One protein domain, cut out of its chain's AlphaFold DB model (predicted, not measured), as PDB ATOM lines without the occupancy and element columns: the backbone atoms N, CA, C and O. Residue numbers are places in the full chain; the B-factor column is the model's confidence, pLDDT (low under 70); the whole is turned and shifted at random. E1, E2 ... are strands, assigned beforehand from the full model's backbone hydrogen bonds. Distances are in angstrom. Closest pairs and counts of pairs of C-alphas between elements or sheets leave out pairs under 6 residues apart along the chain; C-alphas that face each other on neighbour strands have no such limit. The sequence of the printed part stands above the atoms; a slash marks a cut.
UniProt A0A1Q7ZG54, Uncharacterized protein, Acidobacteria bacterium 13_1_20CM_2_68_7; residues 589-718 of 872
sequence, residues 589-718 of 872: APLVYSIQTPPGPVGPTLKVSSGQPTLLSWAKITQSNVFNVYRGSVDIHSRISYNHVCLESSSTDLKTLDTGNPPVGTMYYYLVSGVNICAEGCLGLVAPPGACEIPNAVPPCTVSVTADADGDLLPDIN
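This is residues 589 to 718 of the 872 residues of an uncharacterized protein of Acidobacteria bacterium 13_1_20CM_2_68_7 (UniProt A0A1Q7ZG54). With little regular structure, this domain is a twisted antiparallel sheet, E3 - E2 - E5, with the short antiparallel pair E1 and E4 over one face and long loops at residues 589 to 613 and 676 to 718. The 130 printed residues include five named strands, E1 to E5 in chain order, and no named helix; the class is all strand, with 35 residues in named elements. It is compact, radius of gyration of the C-alphas 15.2 A, spanning 50 by 32 by 24 A.

Look first at E1, residues 614 to 617, antiparallel to E4, residues 655 to 658: N 614 and O 658 are 2.8 A apart, within hydrogen-bond range. Then find E2, residues 626 to 635, an inner strand, in a hairpin with E3, residues 645 to 651; N 631 and O 645 are 2.9 A apart. E5, residues 666 to 675, is antiparallel to E2 at 160 degrees, with N 630 and O 671 2.8 A apart.

Find C-alpha 614 at (34.196, 42.844, -28.967), where E1 begins. E2 runs 30.8 A and E3 15.1 A; E5 runs 29.3 A to C-alpha 675 at (27.718, 44.927, -7.270).

The two farthest C-alphas, Leu 591 and His 637, are 50.4 A apart. The printed part has no cut; pLDDT is under 70 at residues 686 to 692 and 698.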
ATOM      1  N   ALA A 589      26.625  45.743   5.439       90.19
ATOM      2  CA  ALA A 589      27.125  44.371   5.470       90.19
ATOM      3  C   ALA A 589      28.013  44.025   6.703       90.19
ATOM      4  O   ALA A 589      29.101  43.503   6.467       90.19
ATOM      5  N   PRO A 590      27.535  44.153   7.976       87.50
ATOM      6  CA  PRO A 590      28.337  44.145   9.234       87.50
ATOM      7  C   PRO A 590      29.152  42.895   9.622       87.50
ATOM      8  O   PRO A 590      29.388  42.644  10.804       87.50
ATOM      9  N   LEU A 591      29.487  42.035   8.667       89.31
ATOM     10  CA  LEU A 591      30.261  40.802   8.794       89.31
ATOM     11  C   LEU A 591      31.195  40.603   7.572       89.31
ATOM     12  O   LEU A 591      31.668  39.487   7.338       89.31
ATOM     13  N   VAL A 592      31.395  41.637   6.743       87.88
ATOM     14  CA  VAL A 592      32.063  41.597   5.436       87.88
ATOM     15  C   VAL A 592      32.969  42.823   5.230       87.88
ATOM     16  O   VAL A 592      32.683  43.691   4.413       87.88
ATOM     17  N   TYR A 593      34.150  42.785   5.856       86.31
ATOM     18  CA  TYR A 593      35.277  43.750   5.829       86.31
ATOM     19  C   TYR A 593      35.654  44.430   4.478       86.31
ATOM     20  O   TYR A 593      36.508  45.314   4.425       86.31
ATOM     21  N   SER A 594      35.109  43.995   3.339       86.12
ATOM     22  CA  SER A 594      35.315  44.632   2.029       86.12
ATOM     23  C   SER A 594      34.187  45.592   1.609       86.12
ATOM     24  O   SER A 594      34.324  46.264   0.577       86.12
ATOM     25  N   ILE A 595      33.086  45.660   2.369       90.69
ATOM     26  CA  ILE A 595      31.833  46.336   2.019       90.69
ATOM     27  C   ILE A 595      31.287  47.079   3.242       90.69
ATOM     28  O   ILE A 595      30.868  46.444   4.192       90.69
ATOM     29  N   GLN A 596      31.193  48.403   3.137       90.56
ATOM     30  CA  GLN A 596      30.534  49.291   4.107       90.56
ATOM     31  C   GLN A 596      29.265  49.967   3.537       90.56
ATOM     32  O   GLN A 596      28.457  50.546   4.261       90.56
ATOM     33  N   THR A 597      29.123  50.016   2.203       90.00
ATOM     34  CA  THR A 597      28.092  50.810   1.497       90.00
ATOM     35  C   THR A 597      27.762  50.236   0.110       90.00
ATOM     36  O   THR A 597      28.599  49.551  -0.474       90.00
ATOM     37  N   PRO A 598      26.591  50.544  -0.488       89.88
ATOM     38  CA  PRO A 598      26.297  50.271  -1.900       89.88
ATOM     39  C   PRO A 598      27.369  50.779  -2.891       89.88
ATOM     40  O   PRO A 598      27.956  51.839  -2.655       89.88
ATOM     41  N   PRO A 599      27.588  50.109  -4.042       90.19
ATOM     42  CA  PRO A 599      28.597  50.526  -5.013       90.19
ATOM     43  C   PRO A 599      28.247  51.862  -5.688       90.19
ATOM     44  O   PRO A 599      27.097  52.121  -6.051       90.19
ATOM     45  N   GLY A 600      29.265  52.687  -5.938       87.06
ATOM     46  CA  GLY A 600      29.135  53.866  -6.801       87.06
ATOM     47  C   GLY A 600      28.990  53.507  -8.293       87.06
ATOM     48  O   GLY A 600      29.129  52.343  -8.674       87.06
ATOM     49  N   PRO A 601      28.746  54.494  -9.174       87.31
ATOM     50  CA  PRO A 601      28.763  54.265 -10.615       87.31
ATOM     51  C   PRO A 601      30.175  53.915 -11.116       87.31
ATOM     52  O   PRO A 601      31.161  54.549 -10.742       87.31
ATOM     53  N   VAL A 602      30.271  52.951 -12.041       90.62
ATOM     54  CA  VAL A 602      31.530  52.569 -12.725       90.62
ATOM     55  C   VAL A 602      32.055  53.701 -13.631       90.62
ATOM     56  O   VAL A 602      33.249  53.765 -13.950       90.62
ATOM     57  N   GLY A 603      31.171  54.632 -14.007       85.06
ATOM     58  CA  GLY A 603      31.513  55.898 -14.647       85.06
ATOM     59  C   GLY A 603      32.161  55.743 -16.031       85.06
ATOM     60  O   GLY A 603      31.980  54.728 -16.705       85.06
ATOM     61  N   PRO A 604      32.958  56.730 -16.484       87.50
ATOM     62  CA  PRO A 604      33.554  56.746 -17.824       87.50
ATOM     63  C   PRO A 604      34.768  55.802 -17.971       87.50
ATOM     64  O   PRO A 604      35.661  56.054 -18.780       87.50
ATOM     65  N   THR A 605      34.855  54.737 -17.165       91.31
ATOM     66  CA  THR A 605      35.998  53.807 -17.172       91.31
ATOM     67  C   THR A 605      35.856  52.681 -18.199       91.31
ATOM     68  O   THR A 605      36.872  52.109 -18.603       91.31
ATOM     69  N   LEU A 606      34.627  52.404 -18.654       92.81
ATOM     70  CA  LEU A 606      34.315  51.406 -19.678       92.81
ATOM     71  C   LEU A 606      34.940  51.766 -21.035       92.81
ATOM     72  O   LEU A 606      34.749  52.857 -21.571       92.81
ATOM     73  N   LYS A 607      35.655  50.806 -21.620       93.94
ATOM     74  CA  LYS A 607      36.300  50.876 -22.934       93.94
ATOM     75  C   LYS A 607      35.853  49.706 -23.796       93.94
ATOM     76  O   LYS A 607      35.717  48.586 -23.310       93.94
ATOM     77  N   VAL A 608      35.692  49.980 -25.088       92.06
ATOM     78  CA  VAL A 608      35.262  49.022 -26.112       92.06
ATOM     79  C   VAL A 608      36.356  48.925 -27.172       92.06
ATOM     80  O   VAL A 608      36.778  49.946 -27.718       92.06
ATOM     81  N   SER A 609      36.843  47.720 -27.463       88.69
ATOM     82  CA  SER A 609      37.848  47.500 -28.510       88.69
ATOM     83  C   SER A 609      37.226  47.425 -29.903       88.69
ATOM     84  O   SER A 609      36.200  46.771 -30.083       88.69
ATOM     85  N   SER A 610      37.923  47.929 -30.918       77.19
ATOM     86  CA  SER A 610      37.671  47.554 -32.312       77.19
ATOM     87  C   SER A 610      38.141  46.114 -32.575       77.19
ATOM     88  O   SER A 610      39.333  45.881 -32.783       77.19
ATOM     89  N   GLY A 611      37.224  45.146 -32.558       78.81
ATOM     90  CA  GLY A 611      37.533  43.733 -32.781       78.81
ATOM     91  C   GLY A 611      36.291  42.843 -32.781       78.81
ATOM     92  O   GLY A 611      35.189  43.300 -32.482       78.81
ATOM     93  N   GLN A 612      36.481  41.571 -33.136       81.69
ATOM     94  CA  GLN A 612      35.464  40.522 -33.050       81.69
ATOM     95  C   GLN A 612      36.117  39.247 -32.479       81.69
ATOM     96  O   GLN A 612      37.047  38.736 -33.110       81.69
ATOM     97  N   PRO A 613      35.683  38.738 -31.306       87.56
ATOM     98  CA  PRO A 613      34.681  39.322 -30.403       87.56
ATOM     99  C   PRO A 613      35.055  40.728 -29.906       87.56
ATOM    100  O   PRO A 613      36.226  41.109 -29.876       87.56
ATOM    101  N   THR A 614      34.040  41.497 -29.522       92.44
ATOM    102  CA  THR A 614      34.196  42.844 -28.967       92.44
ATOM    103  C   THR A 614      34.654  42.734 -27.516       92.44
ATOM    104  O   THR A 614      33.892  42.263 -26.673       92.44
ATOM    105  N   LEU A 615      35.876  43.172 -27.203       94.69
ATOM    106  CA  LEU A 615      36.350  43.260 -25.822       94.69
ATOM    107  C   LEU A 615      35.816  44.534 -25.158       94.69
ATOM    108  O   LEU A 615      36.125  45.652 -25.578       94.69
ATOM    109  N   LEU A 616      35.051  44.334 -24.092       96.06
ATOM    110  CA  LEU A 616      34.691  45.334 -23.094       96.06
ATOM    111  C   LEU A 616      35.708  45.267 -21.952       96.06
ATOM    112  O   LEU A 616      36.173  44.182 -21.611       96.06
ATOM    113  N   SER A 617      36.051  46.403 -21.349       96.00
ATOM    114  CA  SER A 617      36.875  46.447 -20.132       96.00
ATOM    115  C   SER A 617      36.629  47.716 -19.328       96.00
ATOM    116  O   SER A 617      36.434  48.776 -19.919       96.00
ATOM    117  N   TRP A 618      36.651  47.631 -18.003       95.25
ATOM    118  CA  TRP A 618      36.418  48.755 -17.088       95.25
ATOM    119  C   TRP A 618      37.484  48.792 -15.977       95.25
ATOM    120  O   TRP A 618      38.456  48.036 -16.008       95.25
ATOM    121  N   ALA A 619      37.360  49.714 -15.020       93.38
ATOM    122  CA  ALA A 619      38.224  49.760 -13.839       93.38
ATOM    123  C   ALA A 619      37.488  49.217 -12.604       93.38
ATOM    124  O   ALA A 619      36.288  49.452 -12.463       93.38
ATOM    125  N   LYS A 620      38.201  48.553 -11.678       90.56
ATOM    126  CA  LYS A 620      37.634  48.245 -10.354       90.56
ATOM    127  C   LYS A 620      37.361  49.563  -9.621       90.56
ATOM    128  O   LYS A 620      38.244  50.418  -9.550       90.56
ATOM    129  N   ILE A 621      36.157  49.700  -9.077       89.81
ATOM    130  CA  ILE A 621      35.773  50.790  -8.175       89.81
ATOM    131  C   ILE A 621      35.813  50.312  -6.718       89.81
ATOM    132  O   ILE A 621      35.800  49.113  -6.441       89.81
ATOM    133  N   THR A 622      35.859  51.253  -5.778       88.75
ATOM    134  CA  THR A 622      35.625  50.976  -4.354       88.75
ATOM    135  C   THR A 622      34.227  50.400  -4.134       88.75
ATOM    136  O   THR A 622      33.311  50.742  -4.882       88.75
ATOM    137  N   GLN A 623      34.049  49.596  -3.081       91.38
ATOM    138  CA  GLN A 623      32.744  49.048  -2.679       91.38
ATOM    139  C   GLN A 623      32.095  48.117  -3.722       91.38
ATOM    140  O   GLN A 623      30.897  47.879  -3.673       91.38
ATOM    141  N   SER A 624      32.863  47.575  -4.671       92.12
ATOM    142  CA  SER A 624      32.373  46.617  -5.667       92.12
ATOM    143  C   SER A 624      33.312  45.428  -5.743       92.12
ATOM    144  O   SER A 624      34.499  45.603  -6.018       92.12
ATOM    145  N   ASN A 625      32.771  44.229  -5.554       91.25
ATOM    146  CA  ASN A 625      33.536  42.986  -5.618       91.25
ATOM    147  C   ASN A 625      33.302  42.262  -6.944       91.25
ATOM    148  O   ASN A 625      34.269  41.880  -7.601       91.25
ATOM    149  N   VAL A 626      32.048  42.227  -7.405       93.94
ATOM    150  CA  VAL A 626      31.665  41.725  -8.735       93.94
ATOM    151  C   VAL A 626      30.965  42.810  -9.557       93.94
ATOM    152  O   VAL A 626      30.628  43.876  -9.036       93.94
ATOM    153  N   PHE A 627      30.766  42.565 -10.850       94.38
ATOM    154  CA  PHE A 627      30.189  43.524 -11.798       94.38
ATOM    155  C   PHE A 627      29.069  42.899 -12.633       94.38
ATOM    156  O   PHE A 627      29.141  41.732 -13.014       94.38
ATOM    157  N   ASN A 628      28.054  43.691 -12.971       94.38
ATOM    158  CA  ASN A 628      27.046  43.322 -13.964       94.38
ATOM    159  C   ASN A 628      27.287  44.123 -15.246       94.38
ATOM    160  O   ASN A 628      27.533  45.331 -15.205       94.38
ATOM    161  N   VAL A 629      27.195  43.453 -16.393       94.25
ATOM    162  CA  VAL A 629      27.411  44.039 -17.718       94.25
ATOM    163  C   VAL A 629      26.126  43.938 -18.518       94.25
ATOM    164  O   VAL A 629      25.541  42.865 -18.663       94.25
ATOM    165  N   TYR A 630      25.701  45.064 -19.077       93.50
ATOM    166  CA  TYR A 630      24.456  45.206 -19.815       93.50
ATOM    167  C   TYR A 630      24.710  45.637 -21.259       93.50
ATOM    168  O   TYR A 630      25.613  46.426 -21.540       93.50
ATOM    169  N   ARG A 631      23.859  45.168 -22.177       92.81
ATOM    170  CA  ARG A 631      23.880  45.524 -23.602       92.81
ATOM    171  C   ARG A 631      22.497  45.956 -24.069       92.81
ATOM    172  O   ARG A 631      21.534  45.212 -23.900       92.81
ATOM    173  N   GLY A 632      22.415  47.118 -24.709       91.75
ATOM    174  CA  GLY A 632      21.245  47.565 -25.470       91.75
ATOM    175  C   GLY A 632      21.582  47.816 -26.940       91.75
ATOM    176  O   GLY A 632      22.726  47.653 -27.369       91.75
ATOM    177  N   SER A 633      20.582  48.204 -27.728       92.38
ATOM    178  CA  SER A 633      20.723  48.446 -29.169       92.38
ATOM    179  C   SER A 633      19.955  49.685 -29.621       92.38
ATOM    180  O   SER A 633      18.845  49.949 -29.167       92.38
ATOM    181  N   VAL A 634      20.537  50.451 -30.542       93.19
ATOM    182  CA  VAL A 634      19.915  51.653 -31.113       93.19
ATOM    183  C   VAL A 634      20.056  51.650 -32.635       93.19
ATOM    184  O   VAL A 634      21.119  51.338 -33.171       93.19
ATOM    185  N   ASP A 635      18.967  51.966 -33.335       92.56
ATOM    186  CA  ASP A 635      18.955  52.196 -34.784       92.56
ATOM    187  C   ASP A 635      19.620  53.543 -35.113       92.56
ATOM    188  O   ASP A 635      19.391  54.534 -34.420       92.56
ATOM    189  N   ILE A 636      20.435  53.595 -36.171       86.81
ATOM    190  CA  ILE A 636      21.265  54.769 -36.501       86.81
ATOM    191  C   ILE A 636      20.470  56.029 -36.895       86.81
ATOM    192  O   ILE A 636      21.044  57.115 -36.948       86.81
ATOM    193  N   HIS A 637      19.165  55.910 -37.151       89.56
ATOM    194  CA  HIS A 637      18.253  57.022 -37.439       89.56
ATOM    195  C   HIS A 637      17.427  57.441 -36.210       89.56
ATOM    196  O   HIS A 637      16.672  58.414 -36.267       89.56
ATOM    197  N   SER A 638      17.546  56.708 -35.098       88.06
ATOM    198  CA  SER A 638      16.749  56.884 -33.886       88.06
ATOM    199  C   SER A 638      17.522  57.598 -32.776       88.06
ATOM    200  O   SER A 638      18.750  57.575 -32.710       88.06
ATOM    201  N   ARG A 639      16.792  58.224 -31.845       84.31
ATOM    202  CA  ARG A 639      17.377  58.663 -30.568       84.31
ATOM    203  C   ARG A 639      17.581  57.450 -29.660       84.31
ATOM    204  O   ARG A 639      16.783  56.516 -29.696       84.31
ATOM    205  N   ILE A 640      18.619  57.491 -28.826       82.25
ATOM    206  CA  ILE A 640      18.859  56.459 -27.809       82.25
ATOM    207  C   ILE A 640      17.664  56.410 -26.848       82.25
ATOM    208  O   ILE A 640      17.202  57.440 -26.361       82.25
ATOM    209  N   SER A 641      17.198  55.195 -26.577       86.38
ATOM    210  CA  SER A 641      16.270  54.856 -25.501       86.38
ATOM    211  C   SER A 641      16.847  53.656 -24.759       86.38
ATOM    212  O   SER A 641      17.447  52.782 -25.389       86.38
ATOM    213  N   TYR A 642      16.708  53.612 -23.436       88.19
ATOM    214  CA  TYR A 642      17.322  52.559 -22.635       88.19
ATOM    215  C   TYR A 642      16.515  51.258 -22.733       88.19
ATOM    216  O   TYR A 642      15.444  51.127 -22.149       88.19
ATOM    217  N   ASN A 643      17.052  50.295 -23.482       89.12
ATOM    218  CA  ASN A 643      16.477  48.974 -23.753       89.12
ATOM    219  C   ASN A 643      17.457  47.833 -23.417       89.12
ATOM    220  O   ASN A 643      17.425  46.768 -24.032       89.12
ATOM    221  N   HIS A 644      18.382  48.092 -22.493       91.62
ATOM    222  CA  HIS A 644      19.494  47.196 -22.216       91.62
ATOM    223  C   HIS A 644      19.055  45.980 -21.393       91.62
ATOM    224  O   HIS A 644      18.238  46.086 -20.483       91.62
ATOM    225  N   VAL A 645      19.638  44.829 -21.713       91.75
ATOM    226  CA  VAL A 645      19.435  43.549 -21.023       91.75
ATOM    227  C   VAL A 645      20.770  43.024 -20.504       91.75
ATOM    228  O   VAL A 645      21.830  43.468 -20.957       91.75
ATOM    229  N   CYS A 646      20.728  42.094 -19.550       92.88
ATOM    230  CA  CYS A 646      21.935  41.467 -19.017       92.88
ATOM    231  C   CYS A 646      22.744  40.779 -20.135       92.88
ATOM    232  O   CYS A 646      22.186  40.027 -20.939       92.88
ATOM    233  N   LEU A 647      24.048  41.053 -20.183       93.38
ATOM    234  CA  LEU A 647      25.034  40.378 -21.032       93.38
ATOM    235  C   LEU A 647      25.896  39.420 -20.196       93.38
ATOM    236  O   LEU A 647      26.131  38.292 -20.620       93.38
ATOM    237  N   GLU A 648      26.324  39.861 -19.012       93.12
ATOM    238  CA  GLU A 648      27.088  39.077 -18.036       93.12
ATOM    239  C   GLU A 648      26.708  39.523 -16.613       93.12
ATOM    240  O   GLU A 648      26.479  40.709 -16.378       93.12
ATOM    241  N   SER A 649      26.623  38.586 -15.669       92.81
ATOM    242  CA  SER A 649      26.166  38.820 -14.292       92.81
ATOM    243  C   SER A 649      27.175  38.303 -13.271       92.81
ATOM    244  O   SER A 649      27.654  37.181 -13.428       92.81
ATOM    245  N   SER A 650      27.442  39.071 -12.211       92.12
ATOM    246  CA  SER A 650      28.451  38.741 -11.187       92.12
ATOM    247  C   SER A 650      29.841  38.419 -11.766       92.12
ATOM    248  O   SER A 650      30.510  37.495 -11.313       92.12
ATOM    249  N   SER A 651      30.289  39.190 -12.760       93.12
ATOM    250  CA  SER A 651      31.644  39.086 -13.306       93.12
ATOM    251  C   SER A 651      32.680  39.429 -12.232       93.12
ATOM    252  O   SER A 651      32.619  40.510 -11.640       93.12
ATOM    253  N   THR A 652      33.610  38.510 -11.970       91.19
ATOM    254  CA  THR A 652      34.661  38.651 -10.945       91.19
ATOM    255  C   THR A 652      35.949  39.286 -11.473       91.19
ATOM    256  O   THR A 652      36.817  39.667 -10.684       91.19
ATOM    257  N   ASP A 653      36.084  39.440 -12.797       90.00
ATOM    258  CA  ASP A 653      37.163  40.221 -13.405       90.00
ATOM    259  C   ASP A 653      36.659  41.576 -13.962       90.00
ATOM    260  O   ASP A 653      35.671  42.126 -13.474       90.00
ATOM    261  N   LEU A 654      37.406  42.214 -14.867       93.75
ATOM    262  CA  LEU A 654      37.185  43.599 -15.309       93.75
ATOM    263  C   LEU A 654      36.983  43.718 -16.830       93.75
ATOM    264  O   LEU A 654      37.307  44.757 -17.419       93.75
ATOM    265  N   LYS A 655      36.536  42.644 -17.492       94.50
ATOM    266  CA  LYS A 655      36.344  42.569 -18.951       94.50
ATOM    267  C   LYS A 655      35.270  41.544 -19.344       94.50
ATOM    268  O   LYS A 655      35.124  40.499 -18.729       94.50
ATOM    269  N   THR A 656      34.626  41.792 -20.479       94.94
ATOM    270  CA  THR A 656      33.641  40.886 -21.098       94.94
ATOM    271  C   THR A 656      33.932  40.769 -22.592       94.94
ATOM    272  O   THR A 656      34.443  41.708 -23.205       94.94
ATOM    273  N   LEU A 657      33.608  39.627 -23.199       94.50
ATOM    274  CA  LEU A 657      33.678  39.424 -24.648       94.50
ATOM    275  C   LEU A 657      32.267  39.288 -25.226       94.50
ATOM    276  O   LEU A 657      31.612  38.276 -24.994       94.50
ATOM    277  N   ASP A 658      31.827  40.253 -26.038       94.06
ATOM    278  CA  ASP A 658      30.605  40.085 -26.833       94.06
ATOM    279  C   ASP A 658      30.933  39.518 -28.225       94.06
ATOM    280  O   ASP A 658      31.629  40.143 -29.030       94.06
ATOM    281  N   THR A 659      30.424  38.320 -28.512       93.06
ATOM    282  CA  THR A 659      30.484  37.668 -29.833       93.06
ATOM    283  C   THR A 659      29.361  38.123 -30.772       93.06
ATOM    284  O   THR A 659      29.344  37.754 -31.949       93.06
ATOM    285  N   GLY A 660      28.411  38.918 -30.273       89.69
ATOM    286  CA  GLY A 660      27.342  39.516 -31.054       89.69
ATOM    287  C   GLY A 660      27.847  40.551 -32.061       89.69
ATOM    288  O   GLY A 660      28.818  41.274 -31.832       89.69
ATOM    289  N   ASN A 661      27.126  40.652 -33.177       87.75
ATOM    290  CA  ASN A 661      27.237  41.759 -34.121       87.75
ATOM    291  C   ASN A 661      25.876  42.465 -34.189       87.75
ATOM    292  O   ASN A 661      24.859  41.776 -34.323       87.75
ATOM    293  N   PRO A 662      25.825  43.807 -34.114       89.19
ATOM    294  CA  PRO A 662      24.570  44.528 -34.248       89.19
ATOM    295  C   PRO A 662      23.985  44.322 -35.659       89.19
ATOM    296  O   PRO A 662      24.738  44.339 -36.639       89.19
ATOM    297  N   PRO A 663      22.658  44.138 -35.800       91.69
ATOM    298  CA  PRO A 663      21.993  44.118 -37.100       91.69
ATOM    299  C   PRO A 663      22.334  45.340 -37.964       91.69
ATOM    300  O   PRO A 663      22.503  46.448 -37.450       91.69
ATOM    301  N   VAL A 664      22.390  45.151 -39.285       90.25
ATOM    302  CA  VAL A 664      22.668  46.228 -40.252       90.25
ATOM    303  C   VAL A 664      21.671  47.376 -40.059       90.25
ATOM    304  O   VAL A 664      20.464  47.156 -40.097       90.25
ATOM    305  N   GLY A 665      22.182  48.594 -39.849       91.69
ATOM    306  CA  GLY A 665      21.377  49.771 -39.494       91.69
ATOM    307  C   GLY A 665      21.287  50.058 -37.989       91.69
ATOM    308  O   GLY A 665      20.705  51.065 -37.600       91.69
ATOM    309  N   THR A 666      21.900  49.237 -37.133       92.81
ATOM    310  CA  THR A 666      21.930  49.438 -35.674       92.81
ATOM    311  C   THR A 666      23.355  49.440 -35.118       92.81
ATOM    312  O   THR A 666      24.297  48.993 -35.772       92.81
ATOM    313  N   MET A 667      23.512  49.918 -33.885       90.50
ATOM    314  CA  MET A 667      24.719  49.753 -33.075       90.50
ATOM    315  C   MET A 667      24.353  49.289 -31.660       90.50
ATOM    316  O   MET A 667      23.287  49.631 -31.143       90.50
ATOM    317  N   TYR A 668      25.238  48.517 -31.029       92.31
ATOM    318  CA  TYR A 668      25.119  48.196 -29.606       92.31
ATOM    319  C   TYR A 668      25.696  49.317 -28.744       92.31
ATOM    320  O   TYR A 668      26.692  49.943 -29.105       92.31
ATOM    321  N   TYR A 669      25.090  49.521 -27.578       91.06
ATOM    322  CA  TYR A 669      25.681  50.280 -26.481       91.06
ATOM    323  C   TYR A 669      25.789  49.373 -25.251       91.06
ATOM    324  O   TYR A 669      24.994  48.444 -25.081       91.06
ATOM    325  N   TYR A 670      26.768  49.651 -24.393       92.25
ATOM    326  CA  TYR A 670      27.085  48.834 -23.224       92.25
ATOM    327  C   TYR A 670      27.112  49.694 -21.963       92.25
ATOM    328  O   TYR A 670      27.504  50.860 -22.022       92.25
ATOM    329  N   LEU A 671      26.707  49.116 -20.835       92.31
ATOM    330  CA  LEU A 671      26.734  49.732 -19.508       92.31
ATOM    331  C   LEU A 671      27.277  48.710 -18.498       92.31
ATOM    332  O   LEU A 671      27.105  47.509 -18.698       92.31
ATOM    333  N   VAL A 672      27.914  49.175 -17.422       93.56
ATOM    334  CA  VAL A 672      28.427  48.318 -16.336       93.56
ATOM    335  C   VAL A 672      28.068  48.951 -14.993       93.56
ATOM    336  O   VAL A 672      28.283  50.150 -14.803       93.56
ATOM    337  N   SER A 673      27.540  48.148 -14.073       92.19
ATOM    338  CA  SER A 673      27.333  48.476 -12.658       92.19
ATOM    339  C   SER A 673      28.307  47.676 -11.795       92.19
ATOM    340  O   SER A 673      28.655  46.534 -12.106       92.19
ATOM    341  N   GLY A 674      28.739  48.279 -10.688       92.56
ATOM    342  CA  GLY A 674      29.341  47.529  -9.593       92.56
ATOM    343  C   GLY A 674      28.268  46.819  -8.771       92.56
ATOM    344  O   GLY A 674      27.126  47.277  -8.729       92.56
ATOM    345  N   VAL A 675      28.620  45.717  -8.118       92.12
ATOM    346  CA  VAL A 675      27.718  44.927  -7.270       92.12
ATOM    347  C   VAL A 675      28.445  44.482  -6.004       92.12
ATOM    348  O   VAL A 675      29.615  44.084  -6.031       92.12
ATOM    349  N   ASN A 676      27.723  44.531  -4.889       92.50
ATOM    350  CA  ASN A 676      28.121  43.961  -3.610       92.50
ATOM    351  C   ASN A 676      26.884  43.399  -2.877       92.50
ATOM    352  O   ASN A 676      25.779  43.427  -3.422       92.50
ATOM    353  N   ILE A 677      27.057  42.867  -1.663       91.12
ATOM    354  CA  ILE A 677      25.967  42.214  -0.916       91.12
ATOM    355  C   ILE A 677      24.842  43.177  -0.493       91.12
ATOM    356  O   ILE A 677      23.712  42.737  -0.293       91.12
ATOM    357  N   CYS A 678      25.121  44.481  -0.412       90.56
ATOM    358  CA  CYS A 678      24.133  45.501  -0.072       90.56
ATOM    359  C   CYS A 678      23.256  45.891  -1.267       90.56
ATOM    360  O   CYS A 678      22.046  46.056  -1.112       90.56
ATOM    361  N   ALA A 679      23.857  46.092  -2.449       89.38
ATOM    362  CA  ALA A 679      23.139  46.494  -3.659       89.38
ATOM    363  C   ALA A 679      23.955  46.333  -4.958       89.38
ATOM    364  O   ALA A 679      25.184  46.238  -4.969       89.38
ATOM    365  N   GLU A 680      23.245  46.435  -6.081       90.06
ATOM    366  CA  GLU A 680      23.812  46.862  -7.360       90.06
ATOM    367  C   GLU A 680      23.894  48.401  -7.411       90.06
ATOM    368  O   GLU A 680      22.932  49.097  -7.083       90.06
ATOM    369  N   GLY A 681      25.042  48.935  -7.831       87.00
ATOM    370  CA  GLY A 681      25.275  50.369  -8.001       87.00
ATOM    371  C   GLY A 681      24.604  50.955  -9.248       87.00
ATOM    372  O   GLY A 681      24.242  50.245 -10.187       87.00
ATOM    373  N   CYS A 682      24.463  52.283  -9.281       84.06
ATOM    374  CA  CYS A 682      23.804  52.981 -10.388       84.06
ATOM    375  C   CYS A 682      24.557  52.866 -11.723       84.06
ATOM    376  O   CYS A 682      25.767  53.093 -11.798       84.06
ATOM    377  N   LEU A 683      23.804  52.662 -12.807       86.25
ATOM    378  CA  LEU A 683      24.279  52.897 -14.170       86.25
ATOM    379  C   LEU A 683      24.295  54.411 -14.477       86.25
ATOM    380  O   LEU A 683      23.364  55.142 -14.129       86.25
ATOM    381  N   GLY A 684      25.355  54.888 -15.138       78.69
ATOM    382  CA  GLY A 684      25.543  56.302 -15.492       78.69
ATOM    383  C   GLY A 684      26.931  56.844 -15.140       78.69
ATOM    384  O   GLY A 684      27.874  56.081 -14.922       78.69
ATOM    385  N   LEU A 685      27.061  58.172 -15.106       70.69
ATOM    386  CA  LEU A 685      28.332  58.877 -14.916       70.69
ATOM    387  C   LEU A 685      28.489  59.544 -13.542       70.69
ATOM    388  O   LEU A 685      29.606  59.556 -13.028       70.69
ATOM    389  N   VAL A 686      27.429  60.137 -12.970       61.31
ATOM    390  CA  VAL A 686      27.571  61.073 -11.822       61.31
ATOM    391  C   VAL A 686      26.459  60.977 -10.756       61.31
ATOM    392  O   VAL A 686      26.219  61.927 -10.013       61.31
ATOM    393  N   ALA A 687      25.753  59.848 -10.672       55.59
ATOM    394  CA  ALA A 687      24.639  59.674  -9.735       55.59
ATOM    395  C   ALA A 687      25.093  59.357  -8.287       55.59
ATOM    396  O   ALA A 687      25.916  58.455  -8.105       55.59
ATOM    397  N   PRO A 688      24.532  60.018  -7.251       52.25
ATOM    398  CA  PRO A 688      24.595  59.539  -5.870       52.25
ATOM    399  C   PRO A 688      23.626  58.353  -5.650       52.25
ATOM    400  O   PRO A 688      22.728  58.133  -6.473       52.25
ATOM    401  N   PRO A 689      23.752  57.602  -4.536       47.59
ATOM    402  CA  PRO A 689      22.853  56.492  -4.219       47.59
ATOM    403  C   PRO A 689      21.371  56.896  -4.256       47.59
ATOM    404  O   PRO A 689      20.982  57.927  -3.710       47.59
ATOM    405  N   GLY A 690      20.541  56.077  -4.908       50.81
ATOM    406  CA  GLY A 690      19.087  56.273  -4.999       50.81
ATOM    407  C   GLY A 690      18.589  57.187  -6.128       50.81
ATOM    408  O   GLY A 690      17.380  57.280  -6.320       50.81
ATOM    409  N   ALA A 691      19.474  57.826  -6.906       56.44
ATOM    410  CA  ALA A 691      19.094  58.731  -8.001       56.44
ATOM    411  C   ALA A 691      19.831  58.411  -9.319       56.44
ATOM    412  O   ALA A 691      20.477  59.275  -9.911       56.44
ATOM    413  N   CYS A 692      19.765  57.150  -9.762       67.38
ATOM    414  CA  CYS A 692      20.497  56.673 -10.937       67.38
ATOM    415  C   CYS A 692      20.105  57.420 -12.227       67.38
ATOM    416  O   CYS A 692      18.933  57.489 -12.591       67.38
ATOM    417  N   GLU A 693      21.110  57.939 -12.939       71.06
ATOM    418  CA  GLU A 693      20.972  58.640 -14.228       71.06
ATOM    419  C   GLU A 693      20.388  57.730 -15.320       71.06
ATOM    420  O   GLU A 693      19.639  58.177 -16.192       71.06
ATOM    421  N   ILE A 694      20.722  56.441 -15.250       79.75
ATOM    422  CA  ILE A 694      20.182  55.383 -16.092       79.75
ATOM    423  C   ILE A 694      19.553  54.340 -15.154       79.75
ATOM    424  O   ILE A 694      20.228  53.896 -14.224       79.75
ATOM    425  N   PRO A 695      18.283  53.938 -15.351       73.50
ATOM    426  CA  PRO A 695      17.684  52.871 -14.556       73.50
ATOM    427  C   PRO A 695      18.339  51.530 -14.896       73.50
ATOM    428  O   PRO A 695      18.626  51.267 -16.064       73.50
ATOM    429  N   ASN A 696      18.531  50.671 -13.894       73.56
ATOM    430  CA  ASN A 696      19.012  49.305 -14.103       73.56
ATOM    431  C   ASN A 696      17.973  48.488 -14.901       73.56
ATOM    432  O   ASN A 696      16.778  48.809 -14.904       73.56
ATOM    433  N   ALA A 697      18.423  47.440 -15.594       73.69
ATOM    434  CA  ALA A 697      17.567  46.649 -16.476       73.69
ATOM    435  C   ALA A 697      16.389  45.986 -15.737       73.69
ATOM    436  O   ALA A 697      16.482  45.627 -14.564       73.69
ATOM    437  N   VAL A 698      15.292  45.753 -16.463       69.69
ATOM    438  CA  VAL A 698      14.144  44.974 -15.982       69.69
ATOM    439  C   VAL A 698      13.838  43.865 -17.001       69.69
ATOM    440  O   VAL A 698      13.361  44.179 -18.094       69.69
ATOM    441  N   PRO A 699      14.083  42.578 -16.681       72.81
ATOM    442  CA  PRO A 699      14.709  42.079 -15.450       72.81
ATOM    443  C   PRO A 699      16.204  42.459 -15.340       72.81
ATOM    444  O   PRO A 699      16.873  42.587 -16.371       72.81
ATOM    445  N   PRO A 700      16.737  42.616 -14.113       77.75
ATOM    446  CA  PRO A 700      18.157  42.873 -13.877       77.75
ATOM    447  C   PRO A 700      19.007  41.619 -14.131       77.75
ATOM    448  O   PRO A 700      18.485  40.520 -14.334       77.75
ATOM    449  N   CYS A 701      20.331  41.771 -14.095       88.31
ATOM    450  CA  CYS A 701      21.240  40.628 -14.044       88.31
ATOM    451  C   CYS A 701      21.030  39.792 -12.764       88.31
ATOM    452  O   CYS A 701      20.827  40.332 -11.676       88.31
ATOM    453  N   THR A 702      21.120  38.464 -12.880       88.94
ATOM    454  CA  THR A 702      20.987  37.546 -11.735       88.94
ATOM    455  C   THR A 702      22.286  37.508 -10.936       88.94
ATOM    456  O   THR A 702      23.245  36.850 -11.335       88.94
ATOM    457  N   VAL A 703      22.318  38.204  -9.802       85.31
ATOM    458  CA  VAL A 703      23.485  38.249  -8.912       85.31
ATOM    459  C   VAL A 703      23.657  36.914  -8.178       85.31
ATOM    460  O   VAL A 703      22.721  36.419  -7.548       85.31
ATOM    461  N   SER A 704      24.861  36.341  -8.231       85.56
ATOM    462  CA  SER A 704      25.230  35.173  -7.427       85.56
ATOM    463  C   SER A 704      25.778  35.604  -6.068       85.56
ATOM    464  O   SER A 704      26.735  36.372  -6.001       85.56
ATOM    465  N   VAL A 705      25.197  35.074  -4.988       85.19
ATOM    466  CA  VAL A 705      25.630  35.325  -3.597       85.19
ATOM    467  C   VAL A 705      26.369  34.134  -2.967       85.19
ATOM    468  O   VAL A 705      26.707  34.163  -1.788       85.19
ATOM    469  N   THR A 706      26.604  33.072  -3.745       88.31
ATOM    470  CA  THR A 706      27.275  31.830  -3.307       88.31
ATOM    471  C   THR A 706      28.249  31.272  -4.350       88.31
ATOM    472  O   THR A 706      28.595  30.093  -4.287       88.31
ATOM    473  N   ALA A 707      28.623  32.063  -5.359       89.31
ATOM    474  CA  ALA A 707      29.757  31.712  -6.207       89.31
ATOM    475  C   ALA A 707      31.055  31.995  -5.436       89.31
ATOM    476  O   ALA A 707      31.077  32.883  -4.588       89.31
ATOM    477  N   ASP A 708      32.072  31.183  -5.693       88.50
ATOM    478  CA  ASP A 708      33.422  31.246  -5.135       88.50
ATOM    479  C   ASP A 708      34.336  30.781  -6.279       88.50
ATOM    480  O   ASP A 708      34.391  29.589  -6.611       88.50
ATOM    481  N   ALA A 709      34.915  31.741  -6.998       87.88
ATOM    482  CA  ALA A 709      35.677  31.523  -8.226       87.88
ATOM    483  C   ALA A 709      37.182  31.299  -7.978       87.88
ATOM    484  O   ALA A 709      37.912  30.920  -8.902       87.88
ATOM    485  N   ASP A 710      37.638  31.519  -6.744       86.31
ATOM    486  CA  ASP A 710      39.024  31.371  -6.295       86.31
ATOM    487  C   ASP A 710      39.241  30.082  -5.472       86.31
ATOM    488  O   ASP A 710      40.217  29.355  -5.702       86.31
ATOM    489  N   GLY A 711      38.274  29.733  -4.621       87.56
ATOM    490  CA  GLY A 711      38.224  28.518  -3.812       87.56
ATOM    491  C   GLY A 711      38.620  28.692  -2.341       87.56
ATOM    492  O   GLY A 711      38.878  27.674  -1.687       87.56
ATOM    493  N   ASP A 712      38.718  29.919  -1.813       86.25
ATOM    494  CA  ASP A 712      39.088  30.175  -0.407       86.25
ATOM    495  C   ASP A 712      37.932  30.084   0.612       86.25
ATOM    496  O   ASP A 712      38.196  30.073   1.820       86.25
ATOM    497  N   LEU A 713      36.696  29.873   0.135       87.88
ATOM    498  CA  LEU A 713      35.428  29.806   0.881       87.88
ATOM    499  C   LEU A 713      34.793  31.159   1.263       87.88
ATOM    500  O   LEU A 713      33.777  31.161   1.969       87.88
ATOM    501  N   LEU A 714      35.314  32.291   0.785       86.38
ATOM    502  CA  LEU A 714      34.584  33.560   0.752       86.38
ATOM    503  C   LEU A 714      33.773  33.661  -0.554       86.38
ATOM    504  O   LEU A 714      34.332  33.484  -1.633       86.38
ATOM    505  N   PRO A 715      32.460  33.964  -0.512       91.25
ATOM    506  CA  PRO A 715      31.700  34.188  -1.736       91.25
ATOM    507  C   PRO A 715      32.220  35.394  -2.527       91.25
ATOM    508  O   PRO A 715      32.501  36.435  -1.934       91.25
ATOM    509  N   ASP A 716      32.232  35.304  -3.856       90.06
ATOM    510  CA  ASP A 716      32.753  36.319  -4.788       90.06
ATOM    511  C   ASP A 716      32.205  37.733  -4.535       90.06
ATOM    512  O   ASP A 716      32.885  38.734  -4.739       90.06
ATOM    513  N   ILE A 717      30.948  37.825  -4.089       91.19
ATOM    514  CA  ILE A 717      30.272  39.090  -3.779       91.19
ATOM    515  C   ILE A 717      30.817  39.768  -2.507       91.19
ATOM    516  O   ILE A 717      30.703  40.986  -2.370       91.19
ATOM    517  N   ASN A 718      31.436  38.993  -1.614       90.19
ATOM    518  CA  ASN A 718      32.002  39.397  -0.326       90.19
ATOM    519  C   ASN A 718      33.541  39.494  -0.347       90.19
ATOM    520  O   ASN A 718      34.115  40.176   0.504       90.19
TER     521      ASN A 718